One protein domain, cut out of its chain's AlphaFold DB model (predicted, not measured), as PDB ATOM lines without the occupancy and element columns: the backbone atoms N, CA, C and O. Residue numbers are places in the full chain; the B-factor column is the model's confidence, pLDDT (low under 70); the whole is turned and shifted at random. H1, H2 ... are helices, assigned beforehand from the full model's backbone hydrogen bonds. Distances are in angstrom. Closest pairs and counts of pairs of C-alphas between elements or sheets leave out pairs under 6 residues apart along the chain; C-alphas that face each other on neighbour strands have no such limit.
ATOM      1  N   LEU A   2      -8.949  13.507 -13.974       91.50
ATOM      2  CA  LEU A   2      -8.960  12.879 -12.635       91.50
ATOM      3  C   LEU A   2      -7.564  12.627 -12.038       91.50
ATOM      4  O   LEU A   2      -7.361  12.821 -10.843       91.50
ATOM      5  N   GLN A   3      -6.578  12.316 -12.878       92.69
ATOM      6  CA  GLN A   3      -5.182  12.149 -12.462       92.69
ATOM      7  C   GLN A   3      -4.598  13.400 -11.782       92.69
ATOM      8  O   GLN A   3      -3.806  13.276 -10.855       92.69
ATOM      9  N   ILE A   4      -5.020  14.609 -12.180       93.31
ATOM     10  CA  ILE A   4      -4.561  15.862 -11.557       93.31
ATOM     11  C   ILE A   4      -5.112  15.976 -10.131       93.31
ATOM     12  O   ILE A   4      -4.374  16.317  -9.204       93.31
ATOM     13  N   TYR A   5      -6.388  15.629  -9.928       94.56
ATOM     14  CA  TYR A   5      -6.974  15.532  -8.589       94.56
ATOM     15  C   TYR A   5      -6.227  14.510  -7.731       94.56
ATOM     16  O   TYR A   5      -5.862  14.824  -6.597       94.56
ATOM     17  N   GLN A   6      -5.956  13.323  -8.278       93.44
ATOM     18  CA  GLN A   6      -5.249  12.255  -7.570       93.44
ATOM     19  C   GLN A   6      -3.823  12.674  -7.173       93.44
ATOM     20  O   GLN A   6      -3.405  12.462  -6.035       93.44
ATOM     21  N   ALA A   7      -3.095  13.334  -8.072       93.69
ATOM     22  CA  ALA A   7      -1.722  13.757  -7.825       93.69
ATOM     23  C   ALA A   7      -1.619  14.903  -6.804       93.69
ATOM     24  O   ALA A   7      -0.747  14.872  -5.935       93.69
ATOM     25  N   LEU A   8      -2.493  15.912  -6.885       93.81
ATOM     26  CA  LEU A   8      -2.334  17.156  -6.120       93.81
ATOM     27  C   LEU A   8      -3.233  17.245  -4.891       93.81
ATOM     28  O   LEU A   8      -2.782  17.651  -3.825       93.81
ATOM     29  N   ILE A   9      -4.514  16.912  -5.032       94.00
ATOM     30  CA  ILE A   9      -5.506  17.135  -3.975       94.00
ATOM     31  C   ILE A   9      -5.612  15.887  -3.113       94.00
ATOM     32  O   ILE A   9      -5.530  15.965  -1.888       94.00
ATOM     33  N   ARG A  10      -5.752  14.721  -3.746       92.69
ATOM     34  CA  ARG A  10      -5.891  13.444  -3.048       92.69
ATOM     35  C   ARG A  10      -4.656  13.132  -2.206       92.69
ATOM     36  O   ARG A  10      -4.820  12.807  -1.038       92.69
ATOM     37  N   SER A  11      -3.451  13.345  -2.741       91.75
ATOM     38  CA  SER A  11      -2.191  13.183  -1.996       91.75
ATOM     39  C   SER A  11      -2.127  14.038  -0.722       91.75
ATOM     40  O   SER A  11      -1.654  13.572   0.312       91.75
ATOM     41  N   LYS A  12      -2.656  15.269  -0.755       92.50
ATOM     42  CA  LYS A  12      -2.724  16.166   0.411       92.50
ATOM     43  C   LYS A  12      -3.815  15.770   1.401       92.50
ATOM     44  O   LYS A  12      -3.615  15.928   2.597       92.50
ATOM     45  N   LEU A  13      -4.951  15.267   0.917       91.94
ATOM     46  CA  LEU A  13      -6.040  14.778   1.767       91.94
ATOM     47  C   LEU A  13      -5.689  13.462   2.472       91.94
ATOM     48  O   LEU A  13      -6.126  13.244   3.599       91.94
ATOM     49  N   ASP A  14      -4.931  12.594   1.800       89.94
ATOM     50  CA  ASP A  14      -4.463  11.325   2.360       89.94
ATOM     51  C   ASP A  14      -3.303  11.532   3.344       89.94
ATOM     52  O   ASP A  14      -3.122  10.736   4.269       89.94
ATOM     53  N   TYR A  15      -2.550  12.628   3.204       90.88
ATOM     54  CA  TYR A  15      -1.518  12.997   4.163       90.88
ATOM     55  C   TYR A  15      -2.124  13.249   5.551       90.88
ATOM     56  O   TYR A  15      -2.932  14.154   5.752       90.88
ATOM     57  N   GLY A  16      -1.728  12.432   6.528       84.75
ATOM     58  CA  GLY A  16      -2.244  12.513   7.893       84.75
ATOM     59  C   GLY A  16      -3.664  11.963   8.072       84.75
ATOM     60  O   GLY A  16      -4.249  12.172   9.135       84.75
ATOM     61  N   GLY A  17      -4.221  11.236   7.092       85.19
ATOM     62  CA  GLY A  17      -5.562  10.637   7.193       85.19
ATOM     63  C   GLY A  17      -5.757   9.784   8.454       85.19
ATOM     64  O   GLY A  17      -6.830   9.784   9.051       85.19
ATOM     65  N   GLU A  18      -4.674   9.156   8.912       84.00
ATOM     66  CA  GLU A  18      -4.578   8.347  10.128       84.00
ATOM     67  C   GLU A  18      -5.021   9.132  11.380       84.00
ATOM     68  O   GLU A  18      -5.793   8.622  12.196       84.00
ATOM     69  N   LEU A  19      -4.588  10.394  11.481       83.88
ATOM     70  CA  LEU A  19      -4.827  11.308  12.604       83.88
ATOM     71  C   LEU A  19      -6.101  12.140  12.418       83.88
ATOM     72  O   LEU A  19      -6.834  12.380  13.377       83.88
ATOM     73  N   ILE A  20      -6.375  12.572  11.183       87.06
ATOM     74  CA  ILE A  20      -7.490  13.470  10.843       87.06
ATOM     75  C   ILE A  20      -8.840  12.888  11.264       87.06
ATOM     76  O   ILE A  20      -9.749  13.635  11.614       87.06
ATOM     77  N   GLU A  21      -8.999  11.567  11.258       85.94
ATOM     78  CA  GLU A  21     -10.277  10.966  11.634       85.94
ATOM     79  C   GLU A  21     -10.636  11.167  13.117       85.94
ATOM     80  O   GLU A  21     -11.819  11.255  13.459       85.94
ATOM     81  N   SER A  22      -9.626  11.345  13.975       83.56
ATOM     82  CA  SER A  22      -9.796  11.742  15.379       83.56
ATOM     83  C   SER A  22     -10.045  13.248  15.560       83.56
ATOM     84  O   SER A  22     -10.259  13.703  16.681       83.56
ATOM     85  N   ALA A  23     -10.023  14.043  14.486       86.94
ATOM     86  CA  ALA A  23     -10.327  15.468  14.545       86.94
ATOM     87  C   ALA A  23     -11.837  15.737  14.670       86.94
ATOM     88  O   ALA A  23     -12.691  14.869  14.464       86.94
ATOM     89  N   SER A  24     -12.177  16.995  14.962       89.44
ATOM     90  CA  SER A  24     -13.567  17.429  15.099       89.44
ATOM     91  C   SER A  24     -14.381  17.204  13.818       89.44
ATOM     92  O   SER A  24     -13.889  17.340  12.695       89.44
ATOM     93  N   ILE A  25     -15.677  16.922  13.981       90.12
ATOM     94  CA  ILE A  25     -16.619  16.707  12.867       90.12
ATOM     95  C   ILE A  25     -16.595  17.893  11.891       90.12
ATOM     96  O   ILE A  25     -16.627  17.707  10.675       90.12
ATOM     97  N   THR A  26     -16.495  19.121  12.405       93.69
ATOM     98  CA  THR A  26     -16.428  20.341  11.591       93.69
ATOM     99  C   THR A  26     -15.182  20.379  10.708       93.69
ATOM    100  O   THR A  26     -15.280  20.758   9.542       93.69
ATOM    101  N   ALA A  27     -14.019  19.965  11.225       91.12
ATOM    102  CA  ALA A  27     -12.791  19.883  10.438       91.12
ATOM    103  C   ALA A  27     -12.908  18.822   9.334       91.12
ATOM    104  O   ALA A  27     -12.601  19.105   8.175       91.12
ATOM    105  N   LYS A  28     -13.456  17.644   9.660       91.56
ATOM    106  CA  LYS A  28     -13.695  16.562   8.689       91.56
ATOM    107  C   LYS A  28     -14.624  17.004   7.554       91.56
ATOM    108  O   LYS A  28     -14.259  16.884   6.388       91.56
ATOM    109  N   LYS A  29     -15.744  17.656   7.886       93.81
ATOM    110  CA  LYS A  29     -16.698  18.198   6.901       93.81
ATOM    111  C   LYS A  29     -16.078  19.234   5.959       93.81
ATOM    112  O   LYS A  29     -16.489  19.325   4.804       93.81
ATOM    113  N   LYS A  30     -15.108  20.037   6.418       94.88
ATOM    114  CA  LYS A  30     -14.392  20.985   5.541       94.88
ATOM    115  C   LYS A  30     -13.588  20.247   4.472       94.88
ATOM    116  O   LYS A  30     -13.649  20.628   3.307       94.88
ATOM    117  N   LEU A  31     -12.889  19.181   4.850       94.25
ATOM    118  CA  LEU A  31     -12.122  18.357   3.914       94.25
ATOM    119  C   LEU A  31     -13.034  17.625   2.919       94.25
ATOM    120  O   LEU A  31     -12.724  17.572   1.731       94.25
ATOM    121  N   ASP A  32     -14.189  17.135   3.375       94.00
ATOM    122  CA  ASP A  32     -15.163  16.470   2.501       94.00
ATOM    123  C   ASP A  32     -15.722  17.447   1.444       94.00
ATOM    124  O   ASP A  32     -15.863  17.094   0.272       94.00
ATOM    125  N   LYS A  33     -15.952  18.716   1.822       95.00
ATOM    126  CA  LYS A  33     -16.324  19.786   0.878       95.00
ATOM    127  C   LYS A  33     -15.229  20.067  -0.152       95.00
ATOM    128  O   LYS A  33     -15.552  20.264  -1.321       95.00
ATOM    129  N   ILE A  34     -13.957  20.072   0.259       95.25
ATOM    130  CA  ILE A  34     -12.819  20.264  -0.657       95.25
ATOM    131  C   ILE A  34     -12.780  19.137  -1.694       95.25
ATOM    132  O   ILE A  34     -12.675  19.420  -2.886       95.25
ATOM    133  N   GLN A  35     -12.929  17.876  -1.269       94.75
ATOM    134  CA  GLN A  35     -13.005  16.743  -2.195       94.75
ATOM    135  C   GLN A  35     -14.179  16.891  -3.169       94.75
ATOM    136  O   GLN A  35     -13.973  16.791  -4.376       94.75
ATOM    137  N   ALA A  36     -15.388  17.172  -2.674       95.31
ATOM    138  CA  ALA A  36     -16.567  17.313  -3.527       95.31
ATOM    139  C   ALA A  36     -16.396  18.428  -4.574       95.31
ATOM    140  O   ALA A  36     -16.693  18.225  -5.749       95.31
ATOM    141  N   GLN A  37     -15.872  19.590  -4.174       95.56
ATOM    142  CA  GLN A  37     -15.648  20.713  -5.085       95.56
ATOM    143  C   GLN A  37     -14.572  20.404  -6.136       95.56
ATOM    144  O   GLN A  37     -14.721  20.756  -7.309       95.56
ATOM    145  N   ALA A  38     -13.501  19.723  -5.729       95.25
ATOM    146  CA  ALA A  38     -12.450  19.299  -6.641       95.25
ATOM    147  C   ALA A  38     -12.979  18.315  -7.692       95.25
ATOM    148  O   ALA A  38     -12.727  18.498  -8.881       95.25
ATOM    149  N   LEU A  39     -13.770  17.323  -7.271       94.94
ATOM    150  CA  LEU A  39     -14.383  16.356  -8.180       94.94
ATOM    151  C   LEU A  39     -15.367  17.026  -9.144       94.94
ATOM    152  O   LEU A  39     -15.312  16.744 -10.336       94.94
ATOM    153  N   LYS A  40     -16.188  17.979  -8.677       95.25
ATOM    154  CA  LYS A  40     -17.062  18.777  -9.559       95.25
ATOM    155  C   LYS A  40     -16.272  19.494 -10.643       95.25
ATOM    156  O   LYS A  40     -16.649  19.440 -11.806       95.25
ATOM    157  N   THR A  41     -15.158  20.114 -10.266       94.81
ATOM    158  CA  THR A  41     -14.298  20.856 -11.200       94.81
ATOM    159  C   THR A  41     -13.665  19.927 -12.236       94.81
ATOM    160  O   THR A  41     -13.621  20.252 -13.415       94.81
ATOM    161  N   VAL A  42     -13.205  18.750 -11.807       94.12
ATOM    162  CA  VAL A  42     -12.570  17.756 -12.681       94.12
ATOM    163  C   VAL A  42     -13.552  17.107 -13.653       94.12
ATOM    164  O   VAL A  42     -13.177  16.849 -14.795       94.12
ATOM    165  N   VAL A  43     -14.769  16.814 -13.194       93.31
ATOM    166  CA  VAL A  43     -15.825  16.176 -13.994       93.31
ATOM    167  C   VAL A  43     -16.581  17.202 -14.846       93.31
ATOM    168  O   VAL A  43     -17.183  16.840 -15.848       93.31
ATOM    169  N   GLY A  44     -16.546  18.485 -14.475       94.12
ATOM    170  CA  GLY A  44     -17.394  19.516 -15.079       94.12
ATOM    171  C   GLY A  44     -18.853  19.417 -14.622       94.12
ATOM    172  O   GLY A  44     -19.763  19.764 -15.369       94.12
ATOM    173  N   ALA A  45     -19.090  18.911 -13.410       93.56
ATOM    174  CA  ALA A  45     -20.435  18.674 -12.898       93.56
ATOM    175  C   ALA A  45     -21.094  19.959 -12.347       93.56
ATOM    176  O   ALA A  45     -20.396  20.822 -11.797       93.56
ATOM    177  N   PRO A  46     -22.435  20.072 -12.416       94.88
ATOM    178  CA  PRO A  46     -23.183  21.169 -11.809       94.88
ATOM    179  C   PRO A  46     -22.894  21.375 -10.316       94.88
ATOM    180  O   PRO A  46     -22.530  20.459  -9.569       94.88
ATOM    181  N   ARG A  47     -23.133  22.603  -9.840       89.75
ATOM    182  CA  ARG A  47     -22.926  22.960  -8.428       89.75
ATOM    183  C   ARG A  47     -23.784  22.121  -7.480       89.75
ATOM    184  O   ARG A  47     -23.313  21.802  -6.388       89.75
ATOM    185  N   ASP A  48     -24.968  21.706  -7.914       93.00
ATOM    186  CA  ASP A  48     -25.945  20.989  -7.085       93.00
ATOM    187  C   ASP A  48     -25.821  19.464  -7.165       93.00
ATOM    188  O   ASP A  48     -26.581  18.738  -6.528       93.00
ATOM    189  N   THR A  49     -24.831  18.943  -7.896       94.88
ATOM    190  CA  THR A  49     -24.593  17.499  -7.948       94.88
ATOM    191  C   THR A  49     -24.226  16.960  -6.562       94.88
ATOM    192  O   THR A  49     -23.362  17.512  -5.865       94.88
ATOM    193  N   ALA A  50     -24.881  15.865  -6.173       94.19
ATOM    194  CA  ALA A  50     -24.632  15.168  -4.919       94.19
ATOM    195  C   ALA A  50     -23.216  14.567  -4.880       94.19
ATOM    196  O   ALA A  50     -22.736  14.015  -5.870       94.19
ATOM    197  N   THR A  51     -22.559  14.632  -3.718       93.06
ATOM    198  CA  THR A  51     -21.203  14.087  -3.535       93.06
ATOM    199  C   THR A  51     -21.148  12.588  -3.817       93.06
ATOM    200  O   THR A  51     -20.245  12.144  -4.510       93.06
ATOM    201  N   GLU A  52     -22.138  11.820  -3.359       93.19
ATOM    202  CA  GLU A  52     -22.182  10.366  -3.570       93.19
ATOM    203  C   GLU A  52     -22.242   9.988  -5.055       93.19
ATOM    204  O   GLU A  52     -21.563   9.059  -5.490       93.19
ATOM    205  N   ALA A  53     -22.994  10.750  -5.857       93.31
ATOM    206  CA  ALA A  53     -23.054  10.547  -7.301       93.31
ATOM    207  C   ALA A  53     -21.681  10.783  -7.948       93.31
ATOM    208  O   ALA A  53     -21.243   9.980  -8.765       93.31
ATOM    209  N   LEU A  54     -20.965  11.832  -7.527       93.62
ATOM    210  CA  LEU A  54     -19.614  12.124  -8.017       93.62
ATOM    211  C   LEU A  54     -18.610  11.040  -7.632       93.62
ATOM    212  O   LEU A  54     -17.770  10.674  -8.446       93.62
ATOM    213  N   LEU A  55     -18.676  10.531  -6.401       93.19
ATOM    214  CA  LEU A  55     -17.787   9.464  -5.939       93.19
ATOM    215  C   LEU A  55     -18.016   8.177  -6.729       93.19
ATOM    216  O   LEU A  55     -17.049   7.556  -7.165       93.19
ATOM    217  N   ARG A  56     -19.282   7.820  -6.980       92.75
ATOM    218  CA  ARG A  56     -19.632   6.661  -7.807       92.75
ATOM    219  C   ARG A  56     -19.153   6.830  -9.249       92.75
ATOM    220  O   ARG A  56     -18.535   5.911  -9.772       92.75
ATOM    221  N   GLU A  57     -19.398   7.988  -9.856       91.88
ATOM    222  CA  GLU A  57     -19.005   8.279 -11.243       91.88
ATOM    223  C   GLU A  57     -17.481   8.265 -11.425       91.88
ATOM    224  O   GLU A  57     -16.956   7.724 -12.391       91.88
ATOM    225  N   THR A  58     -16.748   8.843 -10.471       90.69
ATOM    226  CA  THR A  58     -15.279   8.936 -10.536       90.69
ATOM    227  C   THR A  58     -14.559   7.688 -10.028       90.69
ATOM    228  O   THR A  58     -13.342   7.592 -10.179       90.69
ATOM    229  N   GLY A  59     -15.275   6.741  -9.412       91.50
ATOM    230  CA  GLY A  59     -14.687   5.570  -8.756       91.50
ATOM    231  C   GLY A  59     -13.824   5.915  -7.534       91.50
ATOM    232  O   GLY A  59     -12.996   5.109  -7.106       91.50
ATOM    233  N   GLU A  60     -13.972   7.118  -6.975       91.75
ATOM    234  CA  GLU A  60     -13.184   7.584  -5.835       91.75
ATOM    235  C   GLU A  60     -13.812   7.153  -4.507       91.75
ATOM    236  O   GLU A  60     -15.019   7.254  -4.286       91.75
ATOM    237  N   MET A  61     -12.972   6.717  -3.568       91.75
ATOM    238  CA  MET A  61     -13.442   6.269  -2.260       91.75
ATOM    239  C   MET A  61     -13.839   7.466  -1.366       91.75
ATOM    240  O   MET A  61     -13.083   8.451  -1.280       91.75
ATOM    241  N   PRO A  62     -14.969   7.374  -0.633       92.00
ATOM    242  CA  PRO A  62     -15.339   8.346   0.388       92.00
ATOM    243  C   PRO A  62     -14.214   8.602   1.395       92.00
ATOM    244  O   PRO A  62     -13.504   7.691   1.825       92.00
ATOM    245  N   LEU A  63     -14.058   9.861   1.799       91.38
ATOM    246  CA  LEU A  63     -12.898  10.299   2.574       91.38
ATOM    247  C   LEU A  63     -12.837   9.659   3.972       91.38
ATOM    248  O   LEU A  63     -11.757   9.313   4.438       91.38
ATOM    249  N   HIS A  64     -13.987   9.433   4.610       89.06
ATOM    250  CA  HIS A  64     -14.069   8.755   5.908       89.06
ATOM    251  C   HIS A  64     -13.564   7.301   5.842       89.06
ATOM    252  O   HIS A  64     -12.801   6.877   6.707       89.06
ATOM    253  N   LEU A  65     -13.904   6.558   4.781       89.06
ATOM    254  CA  LEU A  65     -13.413   5.190   4.581       89.06
ATOM    255  C   LEU A  65     -11.900   5.171   4.359       89.06
ATOM    256  O   LEU A  65     -11.196   4.366   4.967       89.06
ATOM    257  N   ARG A  66     -11.384   6.101   3.546       91.31
ATOM    258  CA  ARG A  66      -9.941   6.219   3.301       91.31
ATOM    259  C   ARG A  66      -9.157   6.518   4.569       91.31
ATOM    260  O   ARG A  66      -8.139   5.877   4.820       91.31
ATOM    261  N   ARG A  67      -9.636   7.462   5.381       90.62
ATOM    262  CA  ARG A  67      -8.996   7.815   6.653       90.62
ATOM    263  C   ARG A  67      -9.011   6.644   7.632       90.62
ATOM    264  O   ARG A  67      -7.972   6.345   8.208       90.62
ATOM    265  N   ASN A  68     -10.137   5.936   7.755       87.56
ATOM    266  CA  ASN A  68     -10.229   4.727   8.580       87.56
ATOM    267  C   ASN A  68      -9.231   3.654   8.129       87.56
ATOM    268  O   ASN A  68      -8.484   3.130   8.952       87.56
ATOM    269  N   LEU A  69      -9.157   3.384   6.822       88.38
ATOM    270  CA  LEU A  69      -8.192   2.442   6.258       88.38
ATOM    271  C   LEU A  69      -6.747   2.852   6.574       88.38
ATOM    272  O   LEU A  69      -5.929   2.005   6.929       88.38
ATOM    273  N   ALA A  70      -6.427   4.142   6.454       88.12
ATOM    274  CA  ALA A  70      -5.115   4.663   6.812       88.12
ATOM    275  C   ALA A  70      -4.831   4.465   8.310       88.12
ATOM    276  O   ALA A  70      -3.783   3.925   8.657       88.12
ATOM    277  N   SER A  71      -5.770   4.827   9.195       86.12
ATOM    278  CA  SER A  71      -5.607   4.656  10.645       86.12
ATOM    279  C   SER A  71      -5.325   3.196  11.025       86.12
ATOM    280  O   SER A  71      -4.419   2.940  11.814       86.12
ATOM    281  N   VAL A  72      -6.048   2.241  10.431       84.62
ATOM    282  CA  VAL A  72      -5.832   0.804  10.666       84.62
ATOM    283  C   VAL A  72      -4.451   0.366  10.172       84.62
ATOM    284  O   VAL A  72      -3.711  -0.284  10.906       84.62
ATOM    285  N   LYS A  73      -4.054   0.767   8.957       85.12
ATOM    286  CA  LYS A  73      -2.721   0.457   8.412       85.12
ATOM    287  C   LYS A  73      -1.597   0.997   9.294       85.12
ATOM    288  O   LYS A  73      -0.594   0.314   9.479       85.12
ATOM    289  N   HIS A  74      -1.753   2.206   9.827       85.25
ATOM    290  CA  HIS A  74      -0.789   2.788  10.755       85.25
ATOM    291  C   HIS A  74      -0.658   1.965  12.027       85.25
ATOM    292  O   HIS A  74       0.445   1.621  12.437       85.25
ATOM    293  N   TYR A  75      -1.797   1.638  12.634       81.25
ATOM    294  CA  TYR A  75      -1.842   0.864  13.861       81.25
ATOM    295  C   TYR A  75      -1.153  -0.493  13.695       81.25
ATOM    296  O   TYR A  75      -0.285  -0.821  14.498       81.25
ATOM    297  N   LEU A  76      -1.438  -1.218  12.607       81.00
ATOM    298  CA  LEU A  76      -0.775  -2.491  12.303       81.00
ATOM    299  C   LEU A  76       0.743  -2.333  12.143       81.00
ATOM    300  O   LEU A  76       1.502  -3.077  12.753       81.00
ATOM    301  N   ARG A  77       1.203  -1.315  11.403       82.75
ATOM    302  CA  ARG A  77       2.644  -1.034  11.243       82.75
ATOM    303  C   ARG A  77       3.344  -0.740  12.565       82.75
ATOM    304  O   ARG A  77       4.514  -1.076  12.729       82.75
ATOM    305  N   CYS A  78       2.665  -0.049  13.475       77.44
ATOM    306  CA  CYS A  78       3.208   0.246  14.793       77.44
ATOM    307  C   CYS A  78       3.199  -1.013  15.676       77.44
ATOM    308  O   CYS A  78       4.170  -1.252  16.389       77.44
ATOM    309  N   TYR A  79       2.156  -1.844  15.577       74.38
ATOM    310  CA  TYR A  79       2.036  -3.121  16.286       74.38
ATOM    311  C   TYR A  79       3.097  -4.143  15.856       74.38
ATOM    312  O   TYR A  79       3.658  -4.848  16.688       74.38
ATOM    313  N   GLU A  80       3.456  -4.187  14.575       73.56
ATOM    314  CA  GLU A  80       4.546  -5.037  14.070       73.56
ATOM    315  C   GLU A  80       5.925  -4.648  14.633       73.56
ATOM    316  O   GLU A  80       6.830  -5.476  14.686       73.56
ATOM    317  N   LYS A  81       6.095  -3.393  15.068       70.69
ATOM    318  CA  LYS A  81       7.344  -2.838  15.621       70.69
ATOM    319  C   LYS A  81       7.302  -2.715  17.155       70.69
ATOM    320  O   LYS A  81       7.992  -1.867  17.718       70.69
ATOM    321  N   SER A  82       6.444  -3.503  17.806       61.12
ATOM    322  CA  SER A  82       5.861  -3.284  19.143       61.12
ATOM    323  C   SER A  82       6.787  -3.229  20.362       61.12
ATOM    324  O   SER A  82       6.263  -2.993  21.448       61.12
ATOM    325  N   ASP A  83       8.114  -3.276  20.238       55.84
ATOM    326  CA  ASP A  83       8.981  -2.931  21.381       55.84
ATOM    327  C   ASP A  83       8.768  -1.474  21.853       55.84
ATOM    328  O   ASP A  83       9.002  -1.155  23.012       55.84
ATOM    329  N   LEU A  84       8.262  -0.579  20.992       52.81
ATOM    330  CA  LEU A  84       8.080   0.851  21.305       52.81
ATOM    331  C   LEU A  84       6.648   1.265  21.693       52.81
ATOM    332  O   LEU A  84       6.423   2.422  22.059       52.81
ATOM    333  N   LEU A  85       5.657   0.375  21.553       51.56
ATOM    334  CA  LEU A  85       4.245   0.710  21.791       51.56
ATOM    335  C   LEU A  85       3.766   0.396  23.208       51.56
ATOM    336  O   LEU A  85       2.895   1.111  23.703       51.56
ATOM    337  N   ALA A  86       4.345  -0.619  23.856       53.41
ATOM    338  CA  ALA A  86       3.918  -1.070  25.180       53.41
ATOM    339  C   ALA A  86       3.997   0.045  26.241       53.41
ATOM    340  O   ALA A  86       3.112   0.162  27.082       53.41
ATOM    341  N   GLU A  87       4.992   0.935  26.155       54.44
ATOM    342  CA  GLU A  87       5.145   2.055  27.097       54.44
ATOM    343  C   GLU A  87       4.152   3.209  26.864       54.44
ATOM    344  O   GLU A  87       3.928   4.029  27.752       54.44
ATOM    345  N   LYS A  88       3.545   3.316  25.674       54.25
ATOM    346  CA  LYS A  88       2.732   4.489  25.306       54.25
ATOM    347  C   LYS A  88       1.234   4.293  25.476       54.25
ATOM    348  O   LYS A  88       0.514   5.289  25.513       54.25
ATOM    349  N   GLU A  89       0.755   3.056  25.620       54.44
ATOM    350  CA  GLU A  89      -0.669   2.763  25.834       54.44
ATOM    351  C   GLU A  89      -1.248   3.508  27.047       54.44
ATOM    352  O   GLU A  89      -2.409   3.912  27.035       54.44
ATOM    353  N   GLU A  90      -0.435   3.769  28.071       56.38
ATOM    354  CA  GLU A  90      -0.871   4.414  29.309       56.38
ATOM    355  C   GLU A  90      -1.250   5.894  29.132       56.38
ATOM    356  O   GLU A  90      -2.252   6.348  29.689       56.38
ATOM    357  N   TRP A  91      -0.546   6.627  28.263       52.91
ATOM    358  CA  TRP A  91      -0.862   8.026  27.940       52.91
ATOM    359  C   TRP A  91      -2.214   8.179  27.232       52.91
ATOM    360  O   TRP A  91      -2.873   9.216  27.344       52.91
ATOM    361  N   PHE A  92      -2.648   7.153  26.499       51.88
ATOM    362  CA  PHE A  92      -3.831   7.227  25.644       51.88
ATOM    363  C   PHE A  92      -5.133   6.798  26.331       51.88
ATOM    364  O   PHE A  92      -6.206   7.053  25.777       51.88
ATOM    365  N   LYS A  93      -5.071   6.215  27.536       54.31
ATOM    366  CA  LYS A  93      -6.247   5.737  28.292       54.31
ATOM    367  C   LYS A  93      -7.192   6.860  28.743       54.31
ATOM    368  O   LYS A  93      -8.385   6.623  28.899       54.31
ATOM    369  N   ASN A  94      -6.693   8.089  28.894       53.34
ATOM    370  CA  ASN A  94      -7.451   9.204  29.482       53.34
ATOM    371  C   ASN A  94      -8.086  10.173  28.464       53.34
ATOM    372  O   ASN A  94      -8.774  11.118  28.854       53.34
ATOM    373  N   ALA A  95      -7.888   9.970  27.159       54.84
ATOM    374  CA  ALA A  95      -8.428  10.866  26.137       54.84
ATOM    375  C   ALA A  95      -9.783  10.362  25.606       54.84
ATOM    376  O   ALA A  95      -9.880   9.270  25.051       54.84
ATOM    377  N   LYS A  96     -10.828  11.197  25.718       53.00
ATOM    378  CA  LYS A  96     -12.251  10.902  25.419       53.00
ATOM    379  C   LYS A  96     -12.606  10.470  23.978       53.00
ATOM    380  O   LYS A  96     -13.783  10.340  23.676       53.00
ATOM    381  N   GLN A  97     -11.634  10.234  23.105       59.22
ATOM    382  CA  GLN A  97     -11.764   9.628  21.769       59.22
ATOM    383  C   GLN A  97     -10.341   9.493  21.213       59.22
ATOM    384  O   GLN A  97      -9.919  10.221  20.311       59.22
ATOM    385  N   CYS A  98      -9.527   8.646  21.845       66.19
ATOM    386  CA  CYS A  98      -8.153   8.466  21.405       66.19
ATOM    387  C   CYS A  98      -8.104   7.742  20.051       66.19
ATOM    388  O   CYS A  98      -9.010   7.001  19.663       66.19
ATOM    389  N   PHE A  99      -7.037   8.007  19.293       76.50
ATOM    390  CA  PHE A  99      -6.759   7.321  18.032       76.50
ATOM    391  C   PHE A  99      -6.823   5.795  18.205       76.50
ATOM    392  O   PHE A  99      -7.444   5.131  17.382       76.50
ATOM    393  N   LEU A 100      -6.265   5.266  19.301       72.56
ATOM    394  CA  LEU A 100      -6.199   3.829  19.567       72.56
ATOM    395  C   LEU A 100      -7.576   3.205  19.807       72.56
ATOM    396  O   LEU A 100      -7.941   2.303  19.068       72.56
ATOM    397  N   SER A 101      -8.384   3.732  20.735       73.75
ATOM    398  CA  SER A 101      -9.711   3.160  21.023       73.75
ATOM    399  C   SER A 101     -10.642   3.205  19.811       73.75
ATOM    400  O   SER A 101     -11.404   2.271  19.557       73.75
ATOM    401  N   ARG A 102     -10.546   4.269  19.002       79.38
ATOM    402  CA  ARG A 102     -11.239   4.347  17.713       79.38
ATOM    403  C   ARG A 102     -10.744   3.269  16.754       79.38
ATOM    404  O   ARG A 102     -11.573   2.576  16.171       79.38
ATOM    405  N   VAL A 103      -9.434   3.139  16.550       78.06
ATOM    406  CA  VAL A 103      -8.895   2.144  15.615       78.06
ATOM    407  C   VAL A 103      -9.242   0.730  16.059       78.06
ATOM    408  O   VAL A 103      -9.686  -0.041  15.220       78.06
ATOM    409  N   GLU A 104      -9.164   0.432  17.352       76.50
ATOM    410  CA  GLU A 104      -9.580  -0.849  17.927       76.50
ATOM    411  C   GLU A 104     -11.054  -1.146  17.648       76.50
ATOM    412  O   GLU A 104     -11.384  -2.239  17.195       76.50
ATOM    413  N   SER A 105     -11.955  -0.171  17.830       77.31
ATOM    414  CA  SER A 105     -13.364  -0.361  17.458       77.31
ATOM    415  C   SER A 105     -13.542  -0.671  15.969       77.31
ATOM    416  O   SER A 105     -14.301  -1.573  15.628       77.31
ATOM    417  N   VAL A 106     -12.796  -0.000  15.085       76.12
ATOM    418  CA  VAL A 106     -12.842  -0.259  13.638       76.12
ATOM    419  C   VAL A 106     -12.265  -1.640  13.308       76.12
ATOM    420  O   VAL A 106     -12.866  -2.374  12.531       76.12
ATOM    421  N   THR A 107     -11.143  -2.045  13.902       73.00
ATOM    422  CA  THR A 107     -10.564  -3.379  13.663       73.00
ATOM    423  C   THR A 107     -11.463  -4.492  14.187       73.00
ATOM    424  O   THR A 107     -11.611  -5.511  13.522       73.00
ATOM    425  N   ASN A 108     -12.123  -4.271  15.328       73.38
ATOM    426  CA  ASN A 108     -13.072  -5.218  15.907       73.38
ATOM    427  C   ASN A 108     -14.313  -5.379  15.020       73.38
ATOM    428  O   ASN A 108     -14.802  -6.490  14.876       73.38
ATOM    429  N   THR A 109     -14.794  -4.308  14.375       74.69
ATOM    430  CA  THR A 109     -15.891  -4.419  13.390       74.69
ATOM    431  C   THR A 109     -15.504  -5.138  12.100       74.69
ATOM    432  O   THR A 109     -16.382  -5.530  11.341       74.69
ATOM    433  N   LEU A 110     -14.206  -5.271  11.822       67.00
ATOM    434  CA  LEU A 110     -13.686  -5.882  10.599       67.00
ATOM    435  C   LEU A 110     -13.269  -7.350  10.802       67.00
ATOM    436  O   LEU A 110     -12.634  -7.908   9.912       67.00
ATOM    437  N   ASP A 111     -13.575  -7.960  11.956       59.00
ATOM    438  CA  ASP A 111     -13.219  -9.343  12.341       59.00
ATOM    439  C   ASP A 111     -11.723  -9.703  12.190       59.00
ATOM    440  O   ASP A 111     -11.316 -10.866  12.243       59.00
TER     441      ASP A 111
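What this domain is: This is residues 2 to 111 of the 137 residues of an uncharacterized protein of Daphnia pulex (UniProt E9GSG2). At one end of a loose, drawn-out all-helix shape, the longest helix, H3, and H1 lie side by side, running opposite ways, with H4 packed on a part of H3. H5 leads toward the other end, with short H2 packed on it and H7 crossing it, and a loop with H6 lies at that far end. The printed part has 110 residues, with seven named helices, H1 to H7 in chain order, and no named strand. It is loose, with a radius of gyration of the C-alphas of 16.4 A, and only just elongated, spanning 51 by 26 by 25 A.

Where its parts are: H3, residues 25 to 43, is 26.9 A long and begins at C-alpha 25 (-16.619, 16.707, 12.867). H1, residues 2 to 14, is 15.7 A long and begins at C-alpha 2 (-8.960, 12.879, -12.635). H4 is residues 51 to 58 and H2 residues 17 to 20. H5, residues 63 to 79, is 24.3 A long. H6 is residues 89 to 92. H7, residues 99 to 109, is 15.6 A long and ends at C-alpha 109 (-15.891, -4.419, 13.390).

How they stand to each other: H3 touches H1 at a shallow tilt of 10 degrees, opposite ways; their closest C-alphas, Leu 2 and Val 42, are 6.1 A apart. With residues 36 to 40 alone, H3 touches H4, closest C-alphas Ala 36 and Thr 51 at 5.6 A, at a steep tilt of 43 degrees. H5 touches H2, closest C-alphas Glu 18 and Ser 71 at 3.9 A. With residues 68 to 75 alone, H5 touches H7 about perpendicular, at 78 degrees; the closest C-alphas, Val 72 and Val 103, are 6.0 A apart. H6 touches no helix. Every O i to N i+4 pair is within hydrogen-bond range in H3, H4, H5 and H7, and 6 of 9 in H1; H2 and H6 are too short for such a pair.

The domain as a whole: The C-alphas farthest apart, Pro 46 and Asp 83, are 52.1 A apart. Residues 77 to 84, of which 77 to 79 belong to H5, stand free. The printed part has no cut and no long link. Residues 82 to 98 and 110 to 111 have pLDDT under 70.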